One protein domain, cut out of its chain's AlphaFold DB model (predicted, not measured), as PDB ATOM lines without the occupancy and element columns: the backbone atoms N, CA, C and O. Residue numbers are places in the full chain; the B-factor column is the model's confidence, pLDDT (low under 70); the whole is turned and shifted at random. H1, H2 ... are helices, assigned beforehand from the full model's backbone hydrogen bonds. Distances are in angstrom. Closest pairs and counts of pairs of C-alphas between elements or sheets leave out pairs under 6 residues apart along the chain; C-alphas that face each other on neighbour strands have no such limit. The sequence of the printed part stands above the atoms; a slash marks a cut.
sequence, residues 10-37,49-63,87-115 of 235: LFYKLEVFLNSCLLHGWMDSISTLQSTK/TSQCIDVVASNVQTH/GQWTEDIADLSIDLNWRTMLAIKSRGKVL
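AT A GLANCE: This is residues 10 to 37, 49 to 63 and 87 to 115 of the 235 residues of the protein "NPH3 domain-containing protein" of Kingdonia uniflora (UniProt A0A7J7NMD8). Look for a compact cluster of four helices, with a fifth, H1, leading out of it as an arm whose residues 10 to 17 stick out. In the cluster H3 packs on both H2 and H5, and short H4 covers one side of these three. The printed part has 72 residues with five named helices, H1 to H5 in chain order, and no named strand: all helix. It is compact, with a radius of gyration of the C-alphas of 12.0 A, but elongated, spanning 39 by 23 by 20 A.

IN THESE COORDINATES: Find C-alpha 10 at (131.936, 150.889, 115.736); from there H1 runs 16.4 A to residue 22. H2 takes residues 26 to 37, 17.2 A, and H3 residues 49 to 62, 20.1 A. H4 is residues 88 to 94, 10.0 A. H5, residues 98 to 110, runs 17.9 A to C-alpha 110 at (106.535, 139.303, 132.908).

HOW THE PARTS SIT: H1, with residue 22 alone, only just touches H2, and only at the corner: the closest C-alphas, of Leu 22 and Asp 28, are 5.3 A apart. H2 touches H3, closest at C-alphas 29 and 52, 5.4 A, opposite ways at a shallow tilt of 29 degrees. H3 touches residues 103 to 108 of H5, closest at C-alphas 57 and 108, 4.8 A, at a steep tilt of 48 degrees. H4 and H5 only just touch, with 3 pairs of C-alphas within 8 A, closest at C-alphas 93 and 101, 6.2 A. H1 is apart from H4 and H5. Every O i to N i+4 pair is within hydrogen-bond range in H1, H2, H4 and H5; in H3 9 of 10 are.

THE WHOLE: The farthest C-alphas, of Leu 10 and Leu 115, are 40.3 A apart. Two cuts leave C-alphas 37 and 49 at 9.5 A and C-alphas 63 and 87 at 11.9 A. Of the links printed whole, H1 to H2 and H4 to H5 are tight. Look for pLDDT under 70 at 12 residues, among them 20 to 24.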
ATOM      1  N   LEU A  10     131.741 152.244 115.207       69.62
ATOM      2  CA  LEU A  10     131.936 150.889 115.736       69.62
ATOM      3  C   LEU A  10     130.702 150.415 116.512       69.62
ATOM      4  O   LEU A  10     130.320 149.262 116.378       69.62
ATOM      5  N   PHE A  11     130.055 151.328 117.239       67.50
ATOM      6  CA  PHE A  11     128.793 151.087 117.933       67.50
ATOM      7  C   PHE A  11     127.692 150.565 116.995       67.50
ATOM      8  O   PHE A  11     127.203 149.461 117.193       67.50
ATOM      9  N   TYR A  12     127.378 151.292 115.918       71.38
ATOM     10  CA  TYR A  12     126.357 150.887 114.947       71.38
ATOM     11  C   TYR A  12     126.710 149.567 114.247       71.38
ATOM     12  O   TYR A  12     125.857 148.709 114.044       71.38
ATOM     13  N   LYS A  13     127.986 149.359 113.896       73.75
ATOM     14  CA  LYS A  13     128.438 148.090 113.293       73.75
ATOM     15  C   LYS A  13     128.295 146.915 114.268       73.75
ATOM     16  O   LYS A  13     127.927 145.823 113.842       73.75
ATOM     17  N   LEU A  14     128.574 147.142 115.551       72.19
ATOM     18  CA  LEU A  14     128.423 146.152 116.612       72.19
ATOM     19  C   LEU A  14     126.941 145.838 116.852       72.19
ATOM     20  O   LEU A  14     126.578 144.671 116.902       72.19
ATOM     21  N   GLU A  15     126.086 146.858 116.898       69.69
ATOM     22  CA  GLU A  15     124.633 146.728 117.024       69.69
ATOM     23  C   GLU A  15     124.018 145.960 115.845       69.69
ATOM     24  O   GLU A  15     123.247 145.023 116.049       69.69
ATOM     25  N   VAL A  16     124.400 146.279 114.603       74.69
ATOM     26  CA  VAL A  16     123.948 145.537 113.413       74.69
ATOM     27  C   VAL A  16     124.415 144.082 113.466       74.69
ATOM     28  O   VAL A  16     123.617 143.188 113.197       74.69
ATOM     29  N   PHE A  17     125.671 143.825 113.848       72.56
ATOM     30  CA  PHE A  17     126.201 142.465 113.981       72.56
ATOM     31  C   PHE A  17     125.491 141.661 115.079       72.56
ATOM     32  O   PHE A  17     125.154 140.495 114.874       72.56
ATOM     33  N   LEU A  18     125.234 142.277 116.236       69.62
ATOM     34  CA  LEU A  18     124.498 141.664 117.342       69.62
ATOM     35  C   LEU A  18     123.084 141.282 116.907       69.62
ATOM     36  O   LEU A  18     122.690 140.125 117.070       69.62
ATOM     37  N   ASN A  19     122.371 142.215 116.275       70.88
ATOM     38  CA  ASN A  19     121.028 141.994 115.745       70.88
ATOM     39  C   ASN A  19     120.984 140.921 114.649       70.88
ATOM     40  O   ASN A  19     120.038 140.139 114.611       70.88
ATOM     41  N   SER A  20     121.995 140.844 113.775       69.56
ATOM     42  CA  SER A  20     122.002 139.883 112.666       69.56
ATOM     43  C   SER A  20     122.482 138.480 113.045       69.56
ATOM     44  O   SER A  20     122.036 137.508 112.439       69.56
ATOM     45  N   CYS A  21     123.419 138.361 113.993       62.34
ATOM     46  CA  CYS A  21     124.141 137.110 114.255       62.34
ATOM     47  C   CYS A  21     123.871 136.520 115.643       62.34
ATOM     48  O   CYS A  21     123.784 135.304 115.768       62.34
ATOM     49  N   LEU A  22     123.754 137.350 116.682       61.69
ATOM     50  CA  LEU A  22     123.751 136.887 118.078       61.69
ATOM     51  C   LEU A  22     122.335 136.818 118.670       61.69
ATOM     52  O   LEU A  22     122.018 135.898 119.422       61.69
ATOM     53  N   LEU A  23     121.452 137.734 118.265       61.41
ATOM     54  CA  LEU A  23     120.066 137.843 118.742       61.41
ATOM     55  C   LEU A  23     119.076 136.879 118.049       61.41
ATOM     56  O   LEU A  23     117.866 136.956 118.257       61.41
ATOM     57  N   HIS A  24     119.571 135.941 117.241       65.12
ATOM     58  CA  HIS A  24     118.762 134.873 116.634       65.12
ATOM     59  C   HIS A  24     119.082 133.477 117.187       65.12
ATOM     60  O   HIS A  24     118.229 132.590 117.130       65.12
ATOM     61  N   GLY A  25     120.276 133.276 117.753       71.12
ATOM     62  CA  GLY A  25     120.706 132.006 118.336       71.12
ATOM     63  C   GLY A  25     120.532 131.978 119.854       71.12
ATOM     64  O   GLY A  25     121.006 132.869 120.556       71.12
ATOM     65  N   TRP A  26     119.893 130.927 120.382       80.88
ATOM     66  CA  TRP A  26     119.778 130.704 121.832       80.88
ATOM     67  C   TRP A  26     121.148 130.664 122.519       80.88
ATOM     68  O   TRP A  26     121.413 131.464 123.413       80.88
ATOM     69  N   MET A  27     122.032 129.770 122.062       79.31
ATOM     70  CA  MET A  27     123.357 129.581 122.663       79.31
ATOM     71  C   MET A  27     124.236 130.820 122.523       79.31
ATOM     72  O   MET A  27     125.006 131.128 123.431       79.31
ATOM     73  N   ASP A  28     124.096 131.551 121.421       79.19
ATOM     74  CA  ASP A  28     124.834 132.786 121.178       79.19
ATOM     75  C   ASP A  28     124.394 133.889 122.150       79.19
ATOM     76  O   ASP A  28     125.235 134.568 122.743       79.19
ATOM     77  N   SER A  29     123.086 134.011 122.401       80.50
ATOM     78  CA  SER A  29     122.536 134.936 123.397       80.50
ATOM     79  C   SER A  29     122.956 134.561 124.825       80.50
ATOM     80  O   SER A  29     123.405 135.429 125.569       80.50
ATOM     81  N   ILE A  30     122.895 133.277 125.203       82.75
ATOM     82  CA  ILE A  30     123.351 132.799 126.524       82.75
ATOM     83  C   ILE A  30     124.857 133.037 126.712       82.75
ATOM     84  O   ILE A  30     125.277 133.575 127.737       82.75
ATOM     85  N   SER A  31     125.674 132.716 125.706       81.56
ATOM     86  CA  SER A  31     127.131 132.920 125.750       81.56
ATOM     87  C   SER A  31     127.498 134.405 125.826       81.56
ATOM     88  O   SER A  31     128.433 134.792 126.537       81.56
ATOM     89  N   THR A  32     126.738 135.258 125.134       82.38
ATOM     90  CA  THR A  32     126.886 136.715 125.216       82.38
ATOM     91  C   THR A  32     126.568 137.195 126.629       82.38
ATOM     92  O   THR A  32     127.399 137.870 127.234       82.38
ATOM     93  N   LEU A  33     125.442 136.767 127.217       83.06
ATOM     94  CA  LEU A  33     125.081 137.107 128.599       83.06
ATOM     95  C   LEU A  33     126.174 136.697 129.594       83.06
ATOM     96  O   LEU A  33     126.608 137.518 130.402       83.06
ATOM     97  N   GLN A  34     126.697 135.474 129.489       82.69
ATOM     98  CA  GLN A  34     127.799 135.004 130.335       82.69
ATOM     99  C   GLN A  34     129.065 135.865 130.191       82.69
ATOM    100  O   GLN A  34     129.731 136.153 131.187       82.69
ATOM    101  N   SER A  35     129.366 136.328 128.977       79.19
ATOM    102  CA  SER A  35     130.510 137.208 128.704       79.19
ATOM    103  C   SER A  35     130.306 138.625 129.259       79.19
ATOM    104  O   SER A  35     131.267 139.270 129.675       79.19
ATOM    105  N   THR A  36     129.053 139.089 129.353       74.44
ATOM    106  CA  THR A  36     128.711 140.391 129.956       74.44
ATOM    107  C   THR A  36     128.743 140.406 131.489       74.44
ATOM    108  O   THR A  36     128.618 141.472 132.081       74.44
ATOM    109  N   LYS A  37     128.993 139.270 132.158       70.06
ATOM    110  CA  LYS A  37     129.050 139.159 133.632       70.06
ATOM    111  C   LYS A  37     130.014 140.149 134.306       70.06
ATOM    112  O   LYS A  37     129.827 140.476 135.475       70.06
ATOM    113  N   THR A  49     122.729 143.685 126.948       80.38
ATOM    114  CA  THR A  49     122.297 142.728 127.971       80.38
ATOM    115  C   THR A  49     120.771 142.632 128.032       80.38
ATOM    116  O   THR A  49     120.245 141.521 128.095       80.38
ATOM    117  N   SER A  50     120.047 143.757 127.962       83.06
ATOM    118  CA  SER A  50     118.578 143.755 127.939       83.06
ATOM    119  C   SER A  50     118.034 143.141 126.650       83.06
ATOM    120  O   SER A  50     117.149 142.290 126.722       83.06
ATOM    121  N   GLN A  51     118.617 143.465 125.493       83.19
ATOM    122  CA  GLN A  51     118.244 142.867 124.208       83.19
ATOM    123  C   GLN A  51     118.459 141.344 124.197       83.19
ATOM    124  O   GLN A  51     117.569 140.596 123.787       83.19
ATOM    125  N   CYS A  52     119.594 140.853 124.705       84.31
ATOM    126  CA  CYS A  52     119.845 139.416 124.841       84.31
ATOM    127  C   CYS A  52     118.842 138.748 125.793       84.31
ATOM    128  O   CYS A  52     118.330 137.676 125.472       84.31
ATOM    129  N   ILE A  53     118.523 139.373 126.933       87.94
ATOM    130  CA  ILE A  53     117.489 138.881 127.858       87.94
ATOM    131  C   ILE A  53     116.132 138.788 127.151       87.94
ATOM    132  O   ILE A  53     115.436 137.779 127.279       87.94
ATOM    133  N   ASP A  54     115.762 139.802 126.373       87.25
ATOM    134  CA  ASP A  54     114.497 139.836 125.645       87.25
ATOM    135  C   ASP A  54     114.409 138.767 124.555       87.25
ATOM    136  O   ASP A  54     113.350 138.150 124.376       87.25
ATOM    137  N   VAL A  55     115.513 138.497 123.857       85.75
ATOM    138  CA  VAL A  55     115.614 137.402 122.885       85.75
ATOM    139  C   VAL A  55     115.499 136.049 123.573       85.75
ATOM    140  O   VAL A  55     114.687 135.226 123.150       85.75
ATOM    141  N   VAL A  56     116.248 135.824 124.656       86.94
ATOM    142  CA  VAL A  56     116.172 134.594 125.459       86.94
ATOM    143  C   VAL A  56     114.736 134.375 125.936       86.94
ATOM    144  O   VAL A  56     114.155 133.324 125.674       86.94
ATOM    145  N   ALA A  57     114.108 135.392 126.531       88.56
ATOM    146  CA  ALA A  57     112.734 135.313 127.010       88.56
ATOM    147  C   ALA A  57     111.722 135.046 125.882       88.56
ATOM    148  O   ALA A  57     110.758 134.301 126.077       88.56
ATOM    149  N   SER A  58     111.942 135.615 124.694       85.50
ATOM    150  CA  SER A  58     111.119 135.354 123.506       85.50
ATOM    151  C   SER A  58     111.296 133.921 122.990       85.50
ATOM    152  O   SER A  58     110.310 133.275 122.639       85.50
ATOM    153  N   ASN A  59     112.521 133.396 123.005       82.25
ATOM    154  CA  ASN A  59     112.843 132.042 122.554       82.25
ATOM    155  C   ASN A  59     112.274 130.956 123.480       82.25
ATOM    156  O   ASN A  59     111.744 129.957 122.989       82.25
ATOM    157  N   VAL A  60     112.292 131.169 124.805       83.44
ATOM    158  CA  VAL A  60     111.634 130.256 125.766       83.44
ATOM    159  C   VAL A  60     110.135 130.129 125.462       83.44
ATOM    160  O   VAL A  60     109.560 129.049 125.580       83.44
ATOM    161  N   GLN A  61     109.490 131.214 125.022       77.06
ATOM    162  CA  GLN A  61     108.050 131.228 124.731       77.06
ATOM    163  C   GLN A  61     107.686 130.571 123.415       77.06
ATOM    164  O   GLN A  61     106.662 129.896 123.328       77.06
ATOM    165  N   THR A  62     108.476 130.817 122.373       70.31
ATOM    166  CA  THR A  62     108.180 130.287 121.043       70.31
ATOM    167  C   THR A  62     108.403 128.781 120.995       70.31
ATOM    168  O   THR A  62     107.662 128.092 120.290       70.31
ATOM    169  N   HIS A  63     109.346 128.239 121.776       56.34
ATOM    170  CA  HIS A  63     109.695 126.823 121.722       56.34
ATOM    171  C   HIS A  63     110.189 126.223 123.056       56.34
ATOM    172  O   HIS A  63     111.373 125.914 123.168       56.34
ATOM    173  N   GLY A  87     113.843 120.477 129.719       57.56
ATOM    174  CA  GLY A  87     114.759 121.014 130.748       57.56
ATOM    175  C   GLY A  87     116.056 121.674 130.251       57.56
ATOM    176  O   GLY A  87     116.820 122.202 131.052       57.56
ATOM    177  N   GLN A  88     116.329 121.694 128.944       67.25
ATOM    178  CA  GLN A  88     117.629 122.187 128.464       67.25
ATOM    179  C   GLN A  88     117.809 123.699 128.696       67.25
ATOM    180  O   GLN A  88     118.839 124.138 129.191       67.25
ATOM    181  N   TRP A  89     116.755 124.487 128.464       81.25
ATOM    182  CA  TRP A  89     116.793 125.931 128.710       81.25
ATOM    183  C   TRP A  89     116.931 126.281 130.201       81.25
ATOM    184  O   TRP A  89     117.473 127.333 130.535       81.25
ATOM    185  N   THR A  90     116.441 125.417 131.100       84.44
ATOM    186  CA  THR A  90     116.537 125.648 132.547       84.44
ATOM    187  C   THR A  90     117.959 125.475 133.060       84.44
ATOM    188  O   THR A  90     118.365 126.220 133.945       84.44
ATOM    189  N   GLU A  91     118.721 124.545 132.480       83.94
ATOM    190  CA  GLU A  91     120.142 124.350 132.793       83.94
ATOM    191  C   GLU A  91     120.973 125.526 132.268       83.94
ATOM    192  O   GLU A  91     121.695 126.159 133.036       83.94
ATOM    193  N   ASP A  92     120.766 125.912 131.004       84.50
ATOM    194  CA  ASP A  92     121.485 127.029 130.377       84.50
ATOM    195  C   ASP A  92     121.269 128.361 131.126       84.50
ATOM    196  O   ASP A  92     122.196 129.155 131.308       84.50
ATOM    197  N   ILE A  93     120.042 128.618 131.598       87.31
ATOM    198  CA  ILE A  93     119.733 129.793 132.424       87.31
ATOM    199  C   ILE A  93     120.301 129.647 133.843       87.31
ATOM    200  O   ILE A  93     120.652 130.655 134.467       87.31
ATOM    201  N   ALA A  94     120.405 128.427 134.376       86.25
ATOM    202  CA  ALA A  94     120.923 128.206 135.721       86.25
ATOM    203  C   ALA A  94     122.433 128.475 135.851       86.25
ATOM    204  O   ALA A  94     122.904 128.824 136.940       86.25
ATOM    205  N   ASP A  95     123.166 128.414 134.740       85.56
ATOM    206  CA  ASP A  95     124.588 128.761 134.667       85.56
ATOM    207  C   ASP A  95     124.855 130.278 134.730       85.56
ATOM    208  O   ASP A  95     125.989 130.721 134.955       85.56
ATOM    209  N   LEU A  96     123.822 131.109 134.557       87.19
ATOM    210  CA  LEU A  96     123.943 132.564 134.633       87.19
ATOM    211  C   LEU A  96     124.229 133.043 136.070       87.19
ATOM    212  O   LEU A  96     123.842 132.427 137.069       87.19
ATOM    213  N   SER A  97     124.902 134.195 136.186       87.38
ATOM    214  CA  SER A  97     125.106 134.868 137.478       87.38
ATOM    215  C   SER A  97     123.769 135.254 138.124       87.38
ATOM    216  O   SER A  97     122.762 135.365 137.434       87.38
ATOM    217  N   ILE A  98     123.760 135.498 139.440       85.94
ATOM    218  CA  ILE A  98     122.539 135.815 140.215       85.94
ATOM    219  C   ILE A  98     121.724 136.942 139.579       85.94
ATOM    220  O   ILE A  98     120.518 136.795 139.405       85.94
ATOM    221  N   ASP A  99     122.384 138.034 139.193       86.38
ATOM    222  CA  ASP A  99     121.734 139.181 138.555       86.38
ATOM    223  C   ASP A  99     121.161 138.833 137.169       86.38
ATOM    224  O   ASP A  99     119.988 139.091 136.898       86.38
ATOM    225  N   LEU A 100     121.948 138.175 136.311       88.25
ATOM    226  CA  LEU A 100     121.511 137.815 134.959       88.25
ATOM    227  C   LEU A 100     120.392 136.771 134.977       88.25
ATOM    228  O   LEU A 100     119.433 136.889 134.215       88.25
ATOM    229  N   ASN A 101     120.484 135.776 135.860       90.12
ATOM    230  CA  ASN A 101     119.438 134.780 136.067       90.12
ATOM    231  C   ASN A 101     118.141 135.453 136.535       90.12
ATOM    232  O   ASN A 101     117.099 135.260 135.909       90.12
ATOM    233  N   TRP A 102     118.226 136.310 137.561       90.94
ATOM    234  CA  TRP A 102     117.092 137.075 138.077       90.94
ATOM    235  C   TRP A 102     116.395 137.877 136.980       90.94
ATOM    236  O   TRP A 102     115.194 137.716 136.762       90.94
ATOM    237  N   ARG A 103     117.146 138.701 136.239       90.81
ATOM    238  CA  ARG A 103     116.595 139.541 135.166       90.81
ATOM    239  C   ARG A 103     115.985 138.708 134.041       90.81
ATOM    240  O   ARG A 103     114.901 139.033 133.560       90.81
ATOM    241  N   THR A 104     116.645 137.617 133.652       90.94
ATOM    242  CA  THR A 104     116.157 136.718 132.596       90.94
ATOM    243  C   THR A 104     114.849 136.050 133.007       90.94
ATOM    244  O   THR A 104     113.866 136.089 132.268       90.94
ATOM    245  N   MET A 105     114.794 135.493 134.217       91.38
ATOM    246  CA  MET A 105     113.588 134.863 134.748       91.38
ATOM    247  C   MET A 105     112.453 135.867 134.953       91.38
ATOM    248  O   MET A 105     111.298 135.555 134.659       91.38
ATOM    249  N   LEU A 106     112.769 137.088 135.389       91.25
ATOM    250  CA  LEU A 106     111.796 138.167 135.510       91.25
ATOM    251  C   LEU A 106     111.206 138.547 134.143       91.25
ATOM    252  O   LEU A 106     109.988 138.689 134.034       91.25
ATOM    253  N   ALA A 107     112.032 138.643 133.097       91.06
ATOM    254  CA  ALA A 107     111.585 138.902 131.726       91.06
ATOM    255  C   ALA A 107     110.745 137.750 131.143       91.06
ATOM    256  O   ALA A 107     109.768 137.979 130.429       91.06
ATOM    257  N   ILE A 108     111.082 136.499 131.470       90.62
ATOM    258  CA  ILE A 108     110.278 135.328 131.092       90.62
ATOM    259  C   ILE A 108     108.902 135.383 131.772       90.62
ATOM    260  O   ILE A 108     107.877 135.208 131.107       90.62
ATOM    261  N   LYS A 109     108.875 135.667 133.081       89.06
ATOM    262  CA  LYS A 109     107.656 135.741 133.898       89.06
ATOM    263  C   LYS A 109     106.748 136.898 133.477       89.06
ATOM    264  O   LYS A 109     105.546 136.694 133.331       89.06
ATOM    265  N   SER A 110     107.303 138.089 133.241       89.69
ATOM    266  CA  SER A 110     106.535 139.303 132.908       89.69
ATOM    267  C   SER A 110     105.746 139.182 131.605       89.69
ATOM    268  O   SER A 110     104.696 139.799 131.442       89.69
ATOM    269  N   ARG A 111     106.217 138.343 130.684       85.25
ATOM    270  CA  ARG A 111     105.553 138.086 129.406       85.25
ATOM    271  C   ARG A 111     104.388 137.092 129.512       85.25
ATOM    272  O   ARG A 111     103.615 136.987 128.563       85.25
ATOM    273  N   GLY A 112     104.261 136.352 130.618       81.25
ATOM    274  CA  GLY A 112     103.060 135.588 130.993       81.25
ATOM    275  C   GLY A 112     102.681 134.379 130.123       81.25
ATOM    276  O   GLY A 112     101.617 133.804 130.323       81.25
ATOM    277  N   LYS A 113     103.507 133.984 129.145       81.00
ATOM    278  CA  LYS A 113     103.202 132.864 128.226       81.00
ATOM    279  C   LYS A 113     103.757 131.509 128.673       81.00
ATOM    280  O   LYS A 113     103.362 130.485 128.125       81.00
ATOM    281  N   VAL A 114     104.689 131.498 129.623       81.75
ATOM    282  CA  VAL A 114     105.289 130.269 130.159       81.75
ATOM    283  C   VAL A 114     104.450 129.773 131.331       81.75
ATOM    284  O   VAL A 114     104.067 130.556 132.197       81.75
ATOM    285  N   LEU A 115     104.158 128.472 131.359       82.19
ATOM    286  CA  LEU A 115     103.377 127.854 132.431       82.19
ATOM    287  C   LEU A 115     104.118 127.963 133.771       82.19
ATOM    288  O   LEU A 115     105.322 127.725 133.843       82.19
TER     289      LEU A 115